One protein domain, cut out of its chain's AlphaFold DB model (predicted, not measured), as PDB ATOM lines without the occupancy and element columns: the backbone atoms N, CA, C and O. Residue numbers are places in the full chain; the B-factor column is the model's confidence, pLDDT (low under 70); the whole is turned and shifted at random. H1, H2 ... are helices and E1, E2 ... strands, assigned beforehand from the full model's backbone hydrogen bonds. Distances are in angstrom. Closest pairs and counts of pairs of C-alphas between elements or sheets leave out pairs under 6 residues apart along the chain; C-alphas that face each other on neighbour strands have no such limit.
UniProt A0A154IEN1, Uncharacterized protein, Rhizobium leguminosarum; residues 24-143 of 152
ATOM      1  N   ILE A  24     253.955 251.443 146.712       94.62
ATOM      2  CA  ILE A  24     254.607 250.175 147.041       94.62
ATOM      3  C   ILE A  24     256.101 250.234 146.721       94.62
ATOM      4  O   ILE A  24     256.897 249.964 147.615       94.62
ATOM      5  N   ALA A  25     256.491 250.611 145.496       92.12
ATOM      6  CA  ALA A  25     257.905 250.733 145.135       92.12
ATOM      7  C   ALA A  25     258.612 251.713 146.077       92.12
ATOM      8  O   ALA A  25     259.684 251.428 146.597       92.12
ATOM      9  N   ARG A  26     257.943 252.813 146.436       91.12
ATOM     10  CA  ARG A  26     258.469 253.764 147.412       91.12
ATOM     11  C   ARG A  26     258.713 253.131 148.789       91.12
ATOM     12  O   ARG A  26     259.797 253.332 149.324       91.12
ATOM     13  N   LEU A  27     257.791 252.339 149.348       92.31
ATOM     14  CA  LEU A  27     258.040 251.593 150.600       92.31
ATOM     15  C   LEU A  27     259.153 250.545 150.462       92.31
ATOM     16  O   LEU A  27     259.877 250.271 151.418       92.31
ATOM     17  N   GLN A  28     259.279 249.939 149.283       92.94
ATOM     18  CA  GLN A  28     260.269 248.902 149.004       92.94
ATOM     19  C   GLN A  28     261.666 249.444 148.697       92.94
ATOM     20  O   GLN A  28     262.620 248.687 148.841       92.94
ATOM     21  N   ASP A  29     261.810 250.718 148.340       92.12
ATOM     22  CA  ASP A  29     263.104 251.356 148.061       92.12
ATOM     23  C   ASP A  29     263.574 252.269 149.206       92.12
ATOM     24  O   ASP A  29     264.747 252.644 149.287       92.12
ATOM     25  N   ASN A  30     262.667 252.615 150.121       93.38
ATOM     26  CA  ASN A  30     262.919 253.500 151.253       93.38
ATOM     27  C   ASN A  30     262.728 252.768 152.592       93.38
ATOM     28  O   ASN A  30     262.218 251.646 152.655       93.38
ATOM     29  N   ASP A  31     263.185 253.410 153.659       93.94
ATOM     30  CA  ASP A  31     262.934 253.044 155.048       93.94
ATOM     31  C   ASP A  31     261.955 254.055 155.665       93.94
ATOM     32  O   ASP A  31     261.961 255.239 155.310       93.94
ATOM     33  N   LEU A  32     261.110 253.586 156.580       94.12
ATOM     34  CA  LEU A  32     260.053 254.367 157.217       94.12
ATOM     35  C   LEU A  32     260.411 254.670 158.677       94.12
ATOM     36  O   LEU A  32     260.317 253.786 159.522       94.12
ATOM     37  N   TYR A  33     260.820 255.899 158.982       92.44
ATOM     38  CA  TYR A  33     261.325 256.277 160.309       92.44
ATOM     39  C   TYR A  33     260.194 256.681 161.264       92.44
ATOM     40  O   TYR A  33     259.428 257.596 160.958       92.44
ATOM     41  N   GLU A  34     260.129 256.051 162.445       79.81
ATOM     42  CA  GLU A  34     259.055 256.233 163.443       79.81
ATOM     43  C   GLU A  34     258.983 257.654 164.026       79.81
ATOM     44  O   GLU A  34     257.922 258.126 164.428       79.81
ATOM     45  N   ARG A  35     260.124 258.350 164.095       69.75
ATOM     46  CA  ARG A  35     260.244 259.705 164.655       69.75
ATOM     47  C   ARG A  35     260.746 260.637 163.559       69.75
ATOM     48  O   ARG A  35     261.923 260.982 163.512       69.75
ATOM     49  N   GLY A  36     259.836 260.962 162.642       56.84
ATOM     50  CA  GLY A  36     260.073 261.595 161.342       56.84
ATOM     51  C   GLY A  36     260.598 263.034 161.354       56.84
ATOM     52  O   GLY A  36     259.971 263.929 160.791       56.84
ATOM     53  N   THR A  37     261.764 263.264 161.953       63.12
ATOM     54  CA  THR A  37     262.576 264.444 161.645       63.12
ATOM     55  C   THR A  37     263.997 264.028 161.301       63.12
ATOM     56  O   THR A  37     264.790 263.700 162.184       63.12
ATOM     57  N   ASN A  38     264.327 264.146 160.017       78.50
ATOM     58  CA  ASN A  38     265.659 263.999 159.433       78.50
ATOM     59  C   ASN A  38     266.169 262.554 159.332       78.50
ATOM     60  O   ASN A  38     267.381 262.341 159.427       78.50
ATOM     61  N   CYS A  39     265.285 261.571 159.127       87.38
ATOM     62  CA  CYS A  39     265.680 260.166 158.932       87.38
ATOM     63  C   CYS A  39     266.543 259.610 160.084       87.38
ATOM     64  O   CYS A  39     267.616 259.038 159.860       87.38
ATOM     65  N   GLN A  40     266.109 259.838 161.328       84.88
ATOM     66  CA  GLN A  40     266.804 259.405 162.545       84.88
ATOM     67  C   GLN A  40     265.917 258.524 163.427       84.88
ATOM     68  O   GLN A  40     264.701 258.698 163.484       84.88
ATOM     69  N   GLY A  41     266.553 257.616 164.168       87.31
ATOM     70  CA  GLY A  41     265.884 256.719 165.109       87.31
ATOM     71  C   GLY A  41     265.515 255.367 164.504       87.31
ATOM     72  O   GLY A  41     266.115 254.933 163.519       87.31
ATOM     73  N   ALA A  42     264.556 254.697 165.141       90.62
ATOM     74  CA  ALA A  42     264.049 253.415 164.685       90.62
ATOM     75  C   ALA A  42     263.262 253.564 163.377       90.62
ATOM     76  O   ALA A  42     262.599 254.581 163.146       90.62
ATOM     77  N   TYR A  43     263.360 252.555 162.517       93.25
ATOM     78  CA  TYR A  43     262.718 252.561 161.212       93.25
ATOM     79  C   TYR A  43     262.241 251.178 160.796       93.25
ATOM     80  O   TYR A  43     262.871 250.163 161.095       93.25
ATOM     81  N   TYR A  44     261.152 251.153 160.038       94.25
ATOM     82  CA  TYR A  44     260.661 249.956 159.380       94.25
ATOM     83  C   TYR A  44     261.221 249.836 157.968       94.25
ATOM     84  O   TYR A  44     261.269 250.804 157.206       94.25
ATOM     85  N   ARG A  45     261.585 248.611 157.598       95.06
ATOM     86  CA  ARG A  45     261.982 248.227 156.249       95.06
ATOM     87  C   ARG A  45     261.048 247.148 155.723       95.06
ATOM     88  O   ARG A  45     260.836 246.133 156.383       95.06
ATOM     89  N   PHE A  46     260.567 247.348 154.500       95.25
ATOM     90  CA  PHE A  46     259.758 246.379 153.765       95.25
ATOM     91  C   PHE A  46     260.631 245.666 152.728       95.25
ATOM     92  O   PHE A  46     261.061 246.276 151.745       95.25
ATOM     93  N   SER A  47     260.946 244.392 152.946       93.56
ATOM     94  CA  SER A  47     261.836 243.621 152.068       93.56
ATOM     95  C   SER A  47     261.498 242.137 152.121       93.56
ATOM     96  O   SER A  47     261.144 241.644 153.183       93.56
ATOM     97  N   ASN A  48     261.598 241.433 150.988       93.44
ATOM     98  CA  ASN A  48     261.354 239.986 150.888       93.44
ATOM     99  C   ASN A  48     260.041 239.528 151.543       93.44
ATOM    100  O   ASN A  48     260.017 238.520 152.239       93.44
ATOM    101  N   ASN A  49     258.961 240.288 151.338       95.31
ATOM    102  CA  ASN A  49     257.651 240.031 151.943       95.31
ATOM    103  C   ASN A  49     257.682 240.048 153.481       95.31
ATOM    104  O   ASN A  49     256.903 239.358 154.127       95.31
ATOM    105  N   GLN A  50     258.561 240.858 154.072       95.75
ATOM    106  CA  GLN A  50     258.667 241.058 155.515       95.75
ATOM    107  C   GLN A  50     258.635 242.542 155.867       95.75
ATOM    108  O   GLN A  50     259.131 243.385 155.114       95.75
ATOM    109  N   MET A  51     258.097 242.842 157.047       95.31
ATOM    110  CA  MET A  51     258.259 244.124 157.729       95.31
ATOM    111  C   MET A  51     259.237 243.934 158.885       95.31
ATOM    112  O   MET A  51     258.988 243.139 159.794       95.31
ATOM    113  N   ILE A  52     260.357 244.647 158.840       95.56
ATOM    114  CA  ILE A  52     261.462 244.507 159.792       95.56
ATOM    115  C   ILE A  52     261.690 245.854 160.469       95.56
ATOM    116  O   ILE A  52     261.833 246.864 159.783       95.56
ATOM    117  N   LEU A  53     261.737 245.870 161.796       94.00
ATOM    118  CA  LEU A  53     262.085 247.038 162.596       94.00
ATOM    119  C   LEU A  53     263.591 247.053 162.872       94.00
ATOM    120  O   LEU A  53     264.157 246.086 163.384       94.00
ATOM    121  N   PHE A  54     264.233 248.171 162.562       92.81
ATOM    122  CA  PHE A  54     265.621 248.480 162.886       92.81
ATOM    123  C   PHE A  54     265.667 249.621 163.907       92.81
ATOM    124  O   PHE A  54     264.782 250.472 163.919       92.81
ATOM    125  N   GLY A  55     266.716 249.677 164.735       87.00
ATOM    126  CA  GLY A  55     266.910 250.746 165.729       87.00
ATOM    127  C   GLY A  55     267.133 250.274 167.168       87.00
ATOM    128  O   GLY A  55     267.378 251.112 168.031       87.00
ATOM    129  N   GLY A  56     267.065 248.962 167.420       80.56
ATOM    130  CA  GLY A  56     267.572 248.314 168.637       80.56
ATOM    131  C   GLY A  56     268.931 247.637 168.413       80.56
ATOM    132  O   GLY A  56     269.570 247.870 167.387       80.56
ATOM    133  N   ASP A  57     269.344 246.782 169.355       86.50
ATOM    134  CA  ASP A  57     270.610 246.028 169.277       86.50
ATOM    135  C   ASP A  57     270.661 245.100 168.051       86.50
ATOM    136  O   ASP A  57     271.697 244.981 167.397       86.50
ATOM    137  N   GLU A  58     269.525 244.486 167.706       92.44
ATOM    138  CA  GLU A  58     269.368 243.610 166.544       92.44
ATOM    139  C   GLU A  58     268.082 243.946 165.764       92.44
ATOM    140  O   GLU A  58     267.088 244.369 166.369       92.44
ATOM    141  N   PRO A  59     268.060 243.760 164.427       93.50
ATOM    142  CA  PRO A  59     266.840 243.893 163.636       93.50
ATOM    143  C   PRO A  59     265.768 242.890 164.072       93.50
ATOM    144  O   PRO A  59     266.046 241.702 164.234       93.50
ATOM    145  N   GLN A  60     264.525 243.350 164.198       95.00
ATOM    146  CA  GLN A  60     263.397 242.523 164.623       95.00
ATOM    147  C   GLN A  60     262.400 242.342 163.486       95.00
ATOM    148  O   GLN A  60     261.874 243.311 162.940       95.00
ATOM    149  N   VAL A  61     262.105 241.090 163.136       93.88
ATOM    150  CA  VAL A  61     261.040 240.784 162.176       93.88
ATOM    151  C   VAL A  61     259.697 241.029 162.860       93.88
ATOM    152  O   VAL A  61     259.308 240.283 163.757       93.88
ATOM    153  N   TYR A  62     259.003 242.085 162.440       90.12
ATOM    154  CA  TYR A  62     257.710 242.480 162.992       90.12
ATOM    155  C   TYR A  62     256.574 241.663 162.367       90.12
ATOM    156  O   TYR A  62     255.757 241.078 163.077       90.12
ATOM    157  N   SER A  63     256.599 241.547 161.036       93.00
ATOM    158  CA  SER A  63     255.671 240.722 160.259       93.00
ATOM    159  C   SER A  63     256.458 239.882 159.244       93.00
ATOM    160  O   SER A  63     256.992 240.446 158.286       93.00
ATOM    161  N   PRO A  64     256.596 238.557 159.459       94.00
ATOM    162  CA  PRO A  64     257.412 237.663 158.630       94.00
ATOM    163  C   PRO A  64     256.794 237.256 157.285       94.00
ATOM    164  O   PRO A  64     257.510 236.668 156.477       94.00
ATOM    165  N   ASP A  65     255.505 237.516 157.058       96.00
ATOM    166  CA  ASP A  65     254.822 237.221 155.795       96.00
ATOM    167  C   ASP A  65     253.794 238.315 155.497       96.00
ATOM    168  O   ASP A  65     252.739 238.378 156.127       96.00
ATOM    169  N   ILE A  66     254.132 239.218 154.576       97.19
ATOM    170  CA  ILE A  66     253.284 240.347 154.202       97.19
ATOM    171  C   ILE A  66     253.052 240.448 152.697       97.19
ATOM    172  O   ILE A  66     253.928 240.174 151.873       97.19
ATOM    173  N   THR A  67     251.886 240.976 152.337       97.25
ATOM    174  CA  THR A  67     251.597 241.481 150.992       97.25
ATOM    175  C   THR A  67     251.332 242.979 151.028       97.25
ATOM    176  O   THR A  67     250.694 243.478 151.951       97.25
ATOM    177  N   LEU A  68     251.796 243.694 150.004       97.38
ATOM    178  CA  LEU A  68     251.591 245.134 149.850       97.38
ATOM    179  C   LEU A  68     250.588 245.393 148.725       97.38
ATOM    180  O   LEU A  68     250.785 244.924 147.604       97.38
ATOM    181  N   VAL A  69     249.533 246.162 148.999       96.69
ATOM    182  CA  VAL A  69     248.513 246.538 148.008       96.69
ATOM    183  C   VAL A  69     248.325 248.048 148.001       96.69
ATOM    184  O   VAL A  69     248.023 248.652 149.025       96.69
ATOM    185  N   GLN A  70     248.460 248.674 146.834       95.50
ATOM    186  CA  GLN A  70     248.251 250.109 146.681       95.50
ATOM    187  C   GLN A  70     246.757 250.417 146.534       95.50
ATOM    188  O   GLN A  70     246.043 249.744 145.785       95.50
ATOM    189  N   LYS A  71     246.297 251.466 147.218       92.81
ATOM    190  CA  LYS A  71     244.933 252.001 147.155       92.81
ATOM    191  C   LYS A  71     244.997 253.522 147.123       92.81
ATOM    192  O   LYS A  71     245.383 254.113 148.120       92.81
ATOM    193  N   GLU A  72     244.619 254.153 146.013       89.31
ATOM    194  CA  GLU A  72     244.643 255.620 145.852       89.31
ATOM    195  C   GLU A  72     245.955 256.260 146.367       89.31
ATOM    196  O   GLU A  72     246.989 256.131 145.709       89.31
ATOM    197  N   ASN A  73     245.923 256.904 147.542       93.75
ATOM    198  CA  ASN A  73     247.045 257.553 148.232       93.75
ATOM    199  C   ASN A  73     247.596 256.756 149.437       93.75
ATOM    200  O   ASN A  73     248.257 257.316 150.312       93.75
ATOM    201  N   SER A  74     247.312 255.461 149.510       96.00
ATOM    202  CA  SER A  74     247.676 254.592 150.624       96.00
ATOM    203  C   SER A  74     248.243 253.254 150.157       96.00
ATOM    204  O   SER A  74     248.062 252.826 149.011       96.00
ATOM    205  N   VAL A  75     248.941 252.584 151.067       97.31
ATOM    206  CA  VAL A  75     249.348 251.188 150.922       97.31
ATOM    207  C   VAL A  75     248.769 250.398 152.083       97.31
ATOM    208  O   VAL A  75     248.935 250.769 153.244       97.31
ATOM    209  N   VAL A  76     248.103 249.300 151.756       97.44
ATOM    210  CA  VAL A  76     247.663 248.293 152.715       97.44
ATOM    211  C   VAL A  76     248.758 247.241 152.820       97.44
ATOM    212  O   VAL A  76     249.145 246.638 151.816       97.44
ATOM    213  N   VAL A  77     249.263 247.043 154.032       97.06
ATOM    214  CA  VAL A  77     250.159 245.948 154.399       97.06
ATOM    215  C   VAL A  77     249.303 244.874 155.047       97.06
ATOM    216  O   VAL A  77     248.771 245.087 156.134       97.06
ATOM    217  N   THR A  78     249.159 243.738 154.380       97.12
ATOM    218  CA  THR A  78     248.418 242.589 154.903       97.12
ATOM    219  C   THR A  78     249.404 241.574 155.454       97.12
ATOM    220  O   THR A  78     250.244 241.091 154.701       97.12
ATOM    221  N   ASP A  79     249.303 241.263 156.740       96.06
ATOM    222  CA  ASP A  79     250.097 240.254 157.438       96.06
ATOM    223  C   ASP A  79     249.374 238.898 157.409       96.06
ATOM    224  O   ASP A  79     248.244 238.771 157.892       96.06
ATOM    225  N   HIS A  80     250.041 237.895 156.833       92.81
ATOM    226  CA  HIS A  80     249.577 236.511 156.672       92.81
ATOM    227  C   HIS A  80     250.294 235.535 157.612       92.81
ATOM    228  O   HIS A  80     250.241 234.321 157.411       92.81
ATOM    229  N   SER A  81     250.967 236.049 158.646       87.00
ATOM    230  CA  SER A  81     251.742 235.249 159.594       87.00
ATOM    231  C   SER A  81     250.984 234.002 160.077       87.00
ATOM    232  O   SER A  81     249.876 234.121 160.616       87.00
ATOM    233  N   PRO A  82     251.589 232.801 159.974       79.88
ATOM    234  CA  PRO A  82     250.940 231.558 160.368       79.88
ATOM    235  C   PRO A  82     250.420 231.579 161.808       79.88
ATOM    236  O   PRO A  82     251.096 232.029 162.734       79.88
ATOM    237  N   GLY A  83     249.217 231.039 162.004       80.06
ATOM    238  CA  GLY A  83     248.592 230.941 163.327       80.06
ATOM    239  C   GLY A  83     247.999 232.250 163.855       80.06
ATOM    240  O   GLY A  83     247.574 232.285 165.011       80.06
ATOM    241  N   LYS A  84     247.939 233.303 163.030       81.00
ATOM    242  CA  LYS A  84     247.259 234.565 163.334       81.00
ATOM    243  C   LYS A  84     246.113 234.810 162.353       81.00
ATOM    244  O   LYS A  84     246.080 234.251 161.260       81.00
ATOM    245  N   PHE A  85     245.156 235.636 162.768       88.12
ATOM    246  CA  PHE A  85     244.173 236.202 161.848       88.12
ATOM    247  C   PHE A  85     244.870 237.171 160.896       88.12
ATOM    248  O   PHE A  85     245.761 237.909 161.324       88.12
ATOM    249  N   THR A  86     244.440 237.181 159.636       93.00
ATOM    250  CA  THR A  86     244.935 238.124 158.634       93.00
ATOM    251  C   THR A  86     244.657 239.549 159.083       93.00
ATOM    252  O   THR A  86     243.518 239.912 159.382       93.00
ATOM    253  N   LEU A  87     245.717 240.347 159.135       94.94
ATOM    254  CA  LEU A  87     245.702 241.666 159.743       94.94
ATOM    255  C   LEU A  87     246.201 242.704 158.748       94.94
ATOM    256  O   LEU A  87     247.273 242.559 158.170       94.94
ATOM    257  N   ASN A  88     245.426 243.760 158.551       96.38
ATOM    258  CA  ASN A  88     245.735 244.842 157.632       96.38
ATOM    259  C   ASN A  88     246.173 246.082 158.400       96.38
ATOM    260  O   ASN A  88     245.473 246.538 159.302       96.38
ATOM    261  N   SER A  89     247.305 246.647 157.994       95.38
ATOM    262  CA  SER A  89     247.772 247.971 158.395       95.38
ATOM    263  C   SER A  89     247.719 248.912 157.199       95.38
ATOM    264  O   SER A  89     248.310 248.621 156.157       95.38
ATOM    265  N   VAL A  90     247.027 250.038 157.333       95.81
ATOM    266  CA  VAL A  90     246.872 251.021 156.257       95.81
ATOM    267  C   VAL A  90     247.792 252.206 156.505       95.81
ATOM    268  O   VAL A  90     247.687 252.895 157.518       95.81
ATOM    269  N   PHE A  91     248.664 252.469 155.541       94.81
ATOM    270  CA  PHE A  91     249.617 253.570 155.556       94.81
ATOM    271  C   PHE A  91     249.195 254.616 154.526       94.81
ATOM    272  O   PHE A  91     249.225 254.348 153.325       94.81
ATOM    273  N   ALA A  92     248.795 255.803 154.982       95.00
ATOM    274  CA  ALA A  92     248.388 256.905 154.112       95.00
ATOM    275  C   ALA A  92     249.556 257.864 153.868       95.00
ATOM    276  O   ALA A  92     250.183 258.342 154.816       95.00
ATOM    277  N   PHE A  93     249.832 258.160 152.599       94.06
ATOM    278  CA  PHE A  93     250.912 259.053 152.190       94.06
ATOM    279  C   PHE A  93     250.444 260.508 152.142       94.06
ATOM    280  O   PHE A  93     249.329 260.814 151.707       94.06
ATOM    281  N   SER A  94     251.333 261.421 152.533       92.62
ATOM    282  CA  SER A  94     251.168 262.852 152.281       92.62
ATOM    283  C   SER A  94     251.143 263.148 150.775       92.62
ATOM    284  O   SER A  94     251.640 262.370 149.959       92.62
ATOM    285  N   GLY A  95     250.602 264.306 150.382       89.50
ATOM    286  CA  GLY A  95     250.535 264.699 148.967       89.50
ATOM    287  C   GLY A  95     251.906 264.809 148.282       89.50
ATOM    288  O   GLY A  95     252.019 264.552 147.088       89.50
ATOM    289  N   ASP A  96     252.959 265.131 149.040       88.88
ATOM    290  CA  ASP A  96     254.351 265.145 148.568       88.88
ATOM    291  C   ASP A  96     255.068 263.786 148.717       88.88
ATOM    292  O   ASP A  96     256.237 263.655 148.347       88.88
ATOM    293  N   GLN A  97     254.367 262.779 149.253       89.25
ATOM    294  CA  GLN A  97     254.819 261.406 149.494       89.25
ATOM    295  C   GLN A  97     256.083 261.286 150.363       89.25
ATOM    296  O   GLN A  97     256.750 260.249 150.360       89.25
ATOM    297  N   LYS A  98     256.456 262.339 151.094       90.00
ATOM    298  CA  LYS A  98     257.606 262.319 152.011       90.00
ATOM    299  C   LYS A  98     257.252 261.756 153.377       90.00
ATOM    300  O   LYS A  98     258.133 261.254 154.068       90.00
ATOM    301  N   PHE A  99     255.978 261.823 153.739       92.25
ATOM    302  CA  PHE A  99     255.487 261.393 155.031       92.25
ATOM    303  C   PHE A  99     254.398 260.345 154.878       92.25
ATOM    304  O   PHE A  99     253.666 260.307 153.885       92.25
ATOM    305  N   VAL A 100     254.295 259.499 155.893       93.25
ATOM    306  CA  VAL A 100     253.288 258.454 156.000       93.25
ATOM    307  C   VAL A 100     252.668 258.523 157.384       93.25
ATOM    308  O   VAL A 100     253.361 258.701 158.381       93.25
ATOM    309  N   THR A 101     251.358 258.353 157.454       92.50
ATOM    310  CA  THR A 101     250.625 258.226 158.715       92.50
ATOM    311  C   THR A 101     249.955 256.870 158.787       92.50
ATOM    312  O   THR A 101     249.627 256.264 157.761       92.50
ATOM    313  N   TYR A 102     249.762 256.394 160.011       92.25
ATOM    314  CA  TYR A 102     248.967 255.210 160.249       92.25
ATOM    315  C   TYR A 102     247.481 255.576 160.146       92.25
ATOM    316  O   TYR A 102     246.991 256.395 160.922       92.25
ATOM    317  N   ALA A 103     246.783 255.020 159.159       92.75
ATOM    318  CA  ALA A 103     245.402 255.387 158.856       92.75
ATOM    319  C   ALA A 103     244.387 254.436 159.501       92.75
ATOM    320  O   ALA A 103     243.374 254.897 160.026       92.75
ATOM    321  N   ASP A 104     244.653 253.127 159.471       93.75
ATOM    322  CA  ASP A 104     243.758 252.119 160.045       93.75
ATOM    323  C   ASP A 104     244.465 250.780 160.309       93.75
ATOM    324  O   ASP A 104     245.474 250.469 159.672       93.75
ATOM    325  N   PHE A 105     243.913 249.996 161.238       94.50
ATOM    326  CA  PHE A 105     244.344 248.646 161.608       94.50
ATOM    327  C   PHE A 105     243.125 247.755 161.796       94.50
ATOM    328  O   PHE A 105     242.305 248.000 162.685       94.50
ATOM    329  N   TYR A 106     242.985 246.714 160.988       95.12
ATOM    330  CA  TYR A 106     241.796 245.868 161.042       95.12
ATOM    331  C   TYR A 106     242.087 244.444 160.587       95.12
ATOM    332  O   TYR A 106     242.979 244.193 159.780       95.12
ATOM    333  N   TYR A 107     241.303 243.504 161.093       95.06
ATOM    334  CA  TYR A 107     241.291 242.135 160.594       95.06
ATOM    335  C   TYR A 107     240.428 242.020 159.338       95.06
ATOM    336  O   TYR A 107     239.369 242.642 159.265       95.06
ATOM    337  N   ASP A 108     240.847 241.192 158.382       92.81
ATOM    338  CA  ASP A 108     240.029 240.845 157.214       92.81
ATOM    339  C   ASP A 108     240.123 239.339 156.906       92.81
ATOM    340  O   ASP A 108     241.201 238.866 156.540       92.81
ATOM    341  N   PRO A 109     239.029 238.569 157.058       92.88
ATOM    342  CA  PRO A 109     237.717 239.018 157.524       92.88
ATOM    343  C   PRO A 109     237.732 239.412 159.008       92.88
ATOM    344  O   PRO A 109     238.575 238.958 159.786       92.88
ATOM    345  N   GLU A 110     236.762 240.230 159.418       93.38
ATOM    346  CA  GLU A 110     236.567 240.566 160.830       93.38
ATOM    347  C   GLU A 110     236.290 239.288 161.656       93.38
ATOM    348  O   GLU A 110     235.478 238.452 161.233       93.38
ATOM    349  N   PRO A 111     236.935 239.097 162.828       93.62
ATOM    350  CA  PRO A 111     236.703 237.924 163.641       93.62
ATOM    351  C   PRO A 111     235.258 237.886 164.126       93.62
ATOM    352  O   PRO A 111     234.696 238.864 164.617       93.62
ATOM    353  N   THR A 112     234.664 236.707 164.025       94.56
ATOM    354  CA  THR A 112     233.343 236.426 164.579       94.56
ATOM    355  C   THR A 112     233.355 236.514 166.107       94.56
ATOM    356  O   THR A 112     234.380 236.317 166.760       94.56
ATOM    357  N   GLU A 113     232.182 236.688 166.714       93.56
ATOM    358  CA  GLU A 113     232.017 236.675 168.177       93.56
ATOM    359  C   GLU A 113     232.512 235.377 168.845       93.56
ATOM    360  O   GLU A 113     232.845 235.356 170.028       93.56
ATOM    361  N   GLN A 114     232.545 234.255 168.119       93.69
ATOM    362  CA  GLN A 114     233.135 233.019 168.634       93.69
ATOM    363  C   GLN A 114     234.668 233.075 168.622       93.69
ATOM    364  O   GLN A 114     235.300 232.610 169.566       93.69
ATOM    365  N   GLN A 115     235.264 233.647 167.575       93.12
ATOM    366  CA  GLN A 115     236.715 233.806 167.457       93.12
ATOM    367  C   GLN A 115     237.255 234.828 168.461       93.12
ATOM    368  O   GLN A 115     238.282 234.565 169.081       93.12
ATOM    369  N   TRP A 116     236.533 235.927 168.702       93.31
ATOM    370  CA  TRP A 116     236.854 236.856 169.790       93.31
ATOM    371  C   TRP A 116     236.883 236.150 171.142       93.31
ATOM    372  O   TRP A 116     237.912 236.171 171.806       93.31
ATOM    373  N   ARG A 117     235.843 235.374 171.470       92.50
ATOM    374  CA  ARG A 117     235.816 234.568 172.703       92.50
ATOM    375  C   ARG A 117     236.978 233.575 172.818       92.50
ATOM    376  O   ARG A 117     237.442 233.300 173.918       92.50
ATOM    377  N   GLN A 118     237.457 233.018 171.705       91.12
ATOM    378  CA  GLN A 118     238.638 232.145 171.711       91.12
ATOM    379  C   GLN A 118     239.936 232.915 171.979       91.12
ATOM    380  O   GLN A 118     240.838 232.377 172.622       91.12
ATOM    381  N   MET A 119     240.051 234.148 171.483       90.25
ATOM    382  CA  MET A 119     241.188 235.021 171.779       90.25
ATOM    383  C   MET A 119     241.148 235.509 173.226       90.25
ATOM    384  O   MET A 119     242.184 235.496 173.889       90.25
ATOM    385  N   ASP A 120     239.959 235.814 173.747       91.88
ATOM    386  CA  ASP A 120     239.761 236.234 175.135       91.88
ATOM    387  C   ASP A 120     240.311 235.206 176.134       91.88
ATOM    388  O   ASP A 120     240.948 235.549 177.126       91.88
ATOM    389  N   MET A 121     240.177 233.911 175.829       87.69
ATOM    390  CA  MET A 121     240.751 232.841 176.656       87.69
ATOM    391  C   MET A 121     242.284 232.888 176.774       87.69
ATOM    392  O   MET A 121     242.835 232.251 177.672       87.69
ATOM    393  N   LYS A 122     242.980 233.577 175.863       82.88
ATOM    394  CA  LYS A 122     244.446 233.689 175.855       82.88
ATOM    395  C   LYS A 122     244.941 234.998 176.455       82.88
ATOM    396  O   LYS A 122     245.956 234.978 177.145       82.88
ATOM    397  N   VAL A 123     244.274 236.108 176.142       83.31
ATOM    398  CA  VAL A 123     244.763 237.461 176.462       83.31
ATOM    399  C   VAL A 123     243.831 238.260 177.374       83.31
ATOM    400  O   VAL A 123     244.248 239.276 177.904       83.31
ATOM    401  N   GLY A 124     242.613 237.786 177.646       88.69
ATOM    402  CA  GLY A 124     241.639 238.506 178.466       88.69
ATOM    403  C   GLY A 124     240.567 239.175 177.615       88.69
ATOM    404  O   GLY A 124     239.722 238.482 177.075       88.69
ATOM    405  N   ASP A 125     240.551 240.503 177.529       92.25
ATOM    406  CA  ASP A 125     239.559 241.247 176.735       92.25
ATOM    407  C   ASP A 125     240.148 241.588 175.358       92.25
ATOM    408  O   ASP A 125     240.538 242.723 175.081       92.25
ATOM    409  N   ALA A 126     240.277 240.575 174.497       91.75
ATOM    410  CA  ALA A 126     241.003 240.683 173.233       91.75
ATOM    411  C   ALA A 126     240.391 241.742 172.311       91.75
ATOM    412  O   ALA A 126     241.110 242.445 171.600       91.75
ATOM    413  N   LYS A 127     239.058 241.867 172.325       91.69
ATOM    414  CA  LYS A 127     238.338 242.843 171.503       91.69
ATOM    415  C   LYS A 127     238.613 244.270 171.976       91.69
ATOM    416  O   LYS A 127     238.921 245.125 171.143       91.69
ATOM    417  N   ALA A 128     238.547 244.532 173.285       93.00
ATOM    418  CA  ALA A 128     238.867 245.853 173.820       93.00
ATOM    419  C   ALA A 128     240.355 246.191 173.663       93.00
ATOM    420  O   ALA A 128     240.676 247.317 173.291       93.00
ATOM    421  N   GLU A 129     241.259 245.232 173.879       92.44
ATOM    422  CA  GLU A 129     242.700 245.426 173.688       92.44
ATOM    423  C   GLU A 129     243.045 245.742 172.234       92.44
ATOM    424  O   GLU A 129     243.778 246.694 171.964       92.44
ATOM    425  N   PHE A 130     242.467 244.999 171.286       92.94
ATOM    426  CA  PHE A 130     242.637 245.277 169.865       92.94
ATOM    427  C   PHE A 130     242.143 246.680 169.511       92.94
ATOM    428  O   PHE A 130     242.828 247.426 168.809       92.94
ATOM    429  N   GLN A 131     240.969 247.063 170.017       92.62
ATOM    430  CA  GLN A 131     240.405 248.377 169.744       92.62
ATOM    431  C   GLN A 131     241.230 249.505 170.374       92.62
ATOM    432  O   GLN A 131     241.497 250.500 169.703       92.62
ATOM    433  N   ALA A 132     241.698 249.329 171.611       92.00
ATOM    434  CA  ALA A 132     242.582 250.274 172.282       92.00
ATOM    435  C   ALA A 132     243.913 250.424 171.535       92.00
ATOM    436  O   ALA A 132     244.382 251.546 171.335       92.00
ATOM    437  N   TYR A 133     244.493 249.315 171.064       91.44
ATOM    438  CA  TYR A 133     245.693 249.347 170.240       91.44
ATOM    439  C   TYR A 133     245.434 250.099 168.933       91.44
ATOM    440  O   TYR A 133     246.125 251.079 168.667       91.44
ATOM    441  N   ARG A 134     244.392 249.743 168.170       92.38
ATOM    442  CA  ARG A 134     244.010 250.457 166.938       92.38
ATOM    443  C   ARG A 134     243.827 251.956 167.171       92.38
ATOM    444  O   ARG A 134     244.301 252.765 166.377       92.38
ATOM    445  N   ASP A 135     243.141 252.340 168.243       91.12
ATOM    446  CA  ASP A 135     242.891 253.747 168.551       91.12
ATOM    447  C   ASP A 135     244.172 254.483 168.972       91.12
ATOM    448  O   ASP A 135     244.334 255.653 168.627       91.12
ATOM    449  N   SER A 136     245.121 253.802 169.623       89.44
ATOM    450  CA  SER A 136     246.438 254.375 169.939       89.44
ATOM    451  C   SER A 136     247.236 254.748 168.684       89.44
ATOM    452  O   SER A 136     247.943 255.758 168.681       89.44
ATOM    453  N   LEU A 137     247.058 254.003 167.584       86.88
ATOM    454  CA  LEU A 137     247.756 254.256 166.321       86.88
ATOM    455  C   LEU A 137     247.314 255.570 165.664       86.88
ATOM    456  O   LEU A 137     248.117 256.225 165.004       86.88
ATOM    457  N   LYS A 138     246.076 256.023 165.907       83.25
ATOM    458  CA  LYS A 138     245.578 257.325 165.419       83.25
ATOM    459  C   LYS A 138     246.333 258.512 166.020       83.25
ATOM    460  O   LYS A 138     246.312 259.600 165.453       83.25
ATOM    461  N   GLY A 139     246.961 258.320 167.180       82.44
ATOM    462  CA  GLY A 139     247.779 259.327 167.850       82.44
ATOM    463  C   GLY A 139     249.255 259.292 167.456       82.44
ATOM    464  O   GLY A 139     250.025 260.111 167.960       82.44
ATOM    465  N   MET A 140     249.677 258.355 166.598       85.00
ATOM    466  CA  MET A 140     251.078 258.256 166.200       85.00
ATOM    467  C   MET A 140     251.501 259.460 165.351       85.00
ATOM    468  O   MET A 140     250.746 259.905 164.481       85.00
ATOM    469  N   PRO A 141     252.719 259.989 165.563       87.56
ATOM    470  CA  PRO A 141     253.263 261.013 164.689       87.56
ATOM    471  C   PRO A 141     253.440 260.466 163.271       87.56
ATOM    472  O   PRO A 141     253.597 259.262 163.055       87.56
ATOM    473  N   GLN A 142     253.458 261.372 162.296       90.81
ATOM    474  CA  GLN A 142     253.834 261.003 160.938       90.81
ATOM    475  C   GLN A 142     255.264 260.448 160.904       90.81
ATOM    476  O   GLN A 142     256.174 260.948 161.573       90.81
ATOM    477  N   MET A 143     255.445 259.432 160.078       92.44
ATOM    478  CA  MET A 143     256.715 258.788 159.798       92.44
ATOM    479  C   MET A 143     257.320 259.374 158.527       92.44
ATOM    480  O   MET A 143     256.598 259.745 157.600       92.44
TER     481      MET A 143
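This is residues 24 to 143 of the 152 residues of an uncharacterized protein of Rhizobium leguminosarum (UniProt A0A154IEN1). Two small four-stranded antiparallel sheets, E5 to E8 and E1 to E4, are partly face to face with their strands crossed, a sandwich in which the short helix H1 is near both sheets. Helix H3 runs along the edge strand E8, and H2 makes a corner with H3 at the far end, away from both sheets. The printed part has 120 residues, with three named helices and eight named strands in the order H1 E1 E2 E3 E4 E5 E6 E7 E8 H2 H3, and its class is mixed, helices and strands. It is compact, with a radius of gyration of the C-alphas of 15.1 A and spans of 44 by 35 by 26 A.

E5 is residues 66 to 71, E6 74 to 79, E7 87 to 93, 19.7 A long, and E8 99 to 107, 24.6 A long, with C-alpha 99 at (255.487, 261.393, 155.031). The other sheet has E1, residues 30 to 33, E2, 43 to 47, E3, 50 to 54, and E4, 60 to 63. H1 is residues 24 to 29 and begins with C-alpha 24 at (254.607, 250.175, 147.041). H2 is residues 113 to 123, 15.2 A, and H3 residues 126 to 137, 16.7 A, ending with C-alpha 137 at (247.756, 254.256, 166.321).

The sheet E5 E6 E7 E8 is strongly twisted and a meander, each strand the antiparallel neighbour of the one before. N 69 and O 76 of the hairpin E5 and E6 are 2.9 A apart, N 77 and O 89 of E6 and E7 2.8 A, and N 90 and O 104 of E7 and E8 2.8 A, each within hydrogen-bond range. E1 E2 E3 E4 is a second meander, with N 32 and O 44 at 2.9 A, N 45 and O 52 at 2.8 A, and N 53 and O 60 at 2.8 A. The facing parts of the two sheets are 10.6 A centre to centre, their strands at 77 degrees. E4 runs on into E5 at 59 degrees. H1 stands up from the sheet E5 E6 E7 E8, over E6 at a height of 9.9 A; the closest C-alphas of H1 and E2, Gln 28 and Phe 46, are 5.4 A apart. H3, on the same face as H1, is over E8 at a height of 9.6 A and runs along it at 7 degrees on the local plane; their closest C-alphas, Phe 105 and Arg 134, are 5.6 A apart. H2 touches H3, with residues 126 to 127 of H3 alone, about perpendicular at 82 degrees; the closest C-alphas, Asp 120 and Ala 126, are 5.0 A apart. Every O i to N i+4 pair is within hydrogen-bond range in H1 and H3, and 6 of 7 in H2.

The two C-alphas farthest apart, Asn 38 and Gln 114, are 45.9 A apart. The printed part has no cut and no long link. The mean pLDDT of the printed part is 91.0, and residues 35 to 37 are under 70.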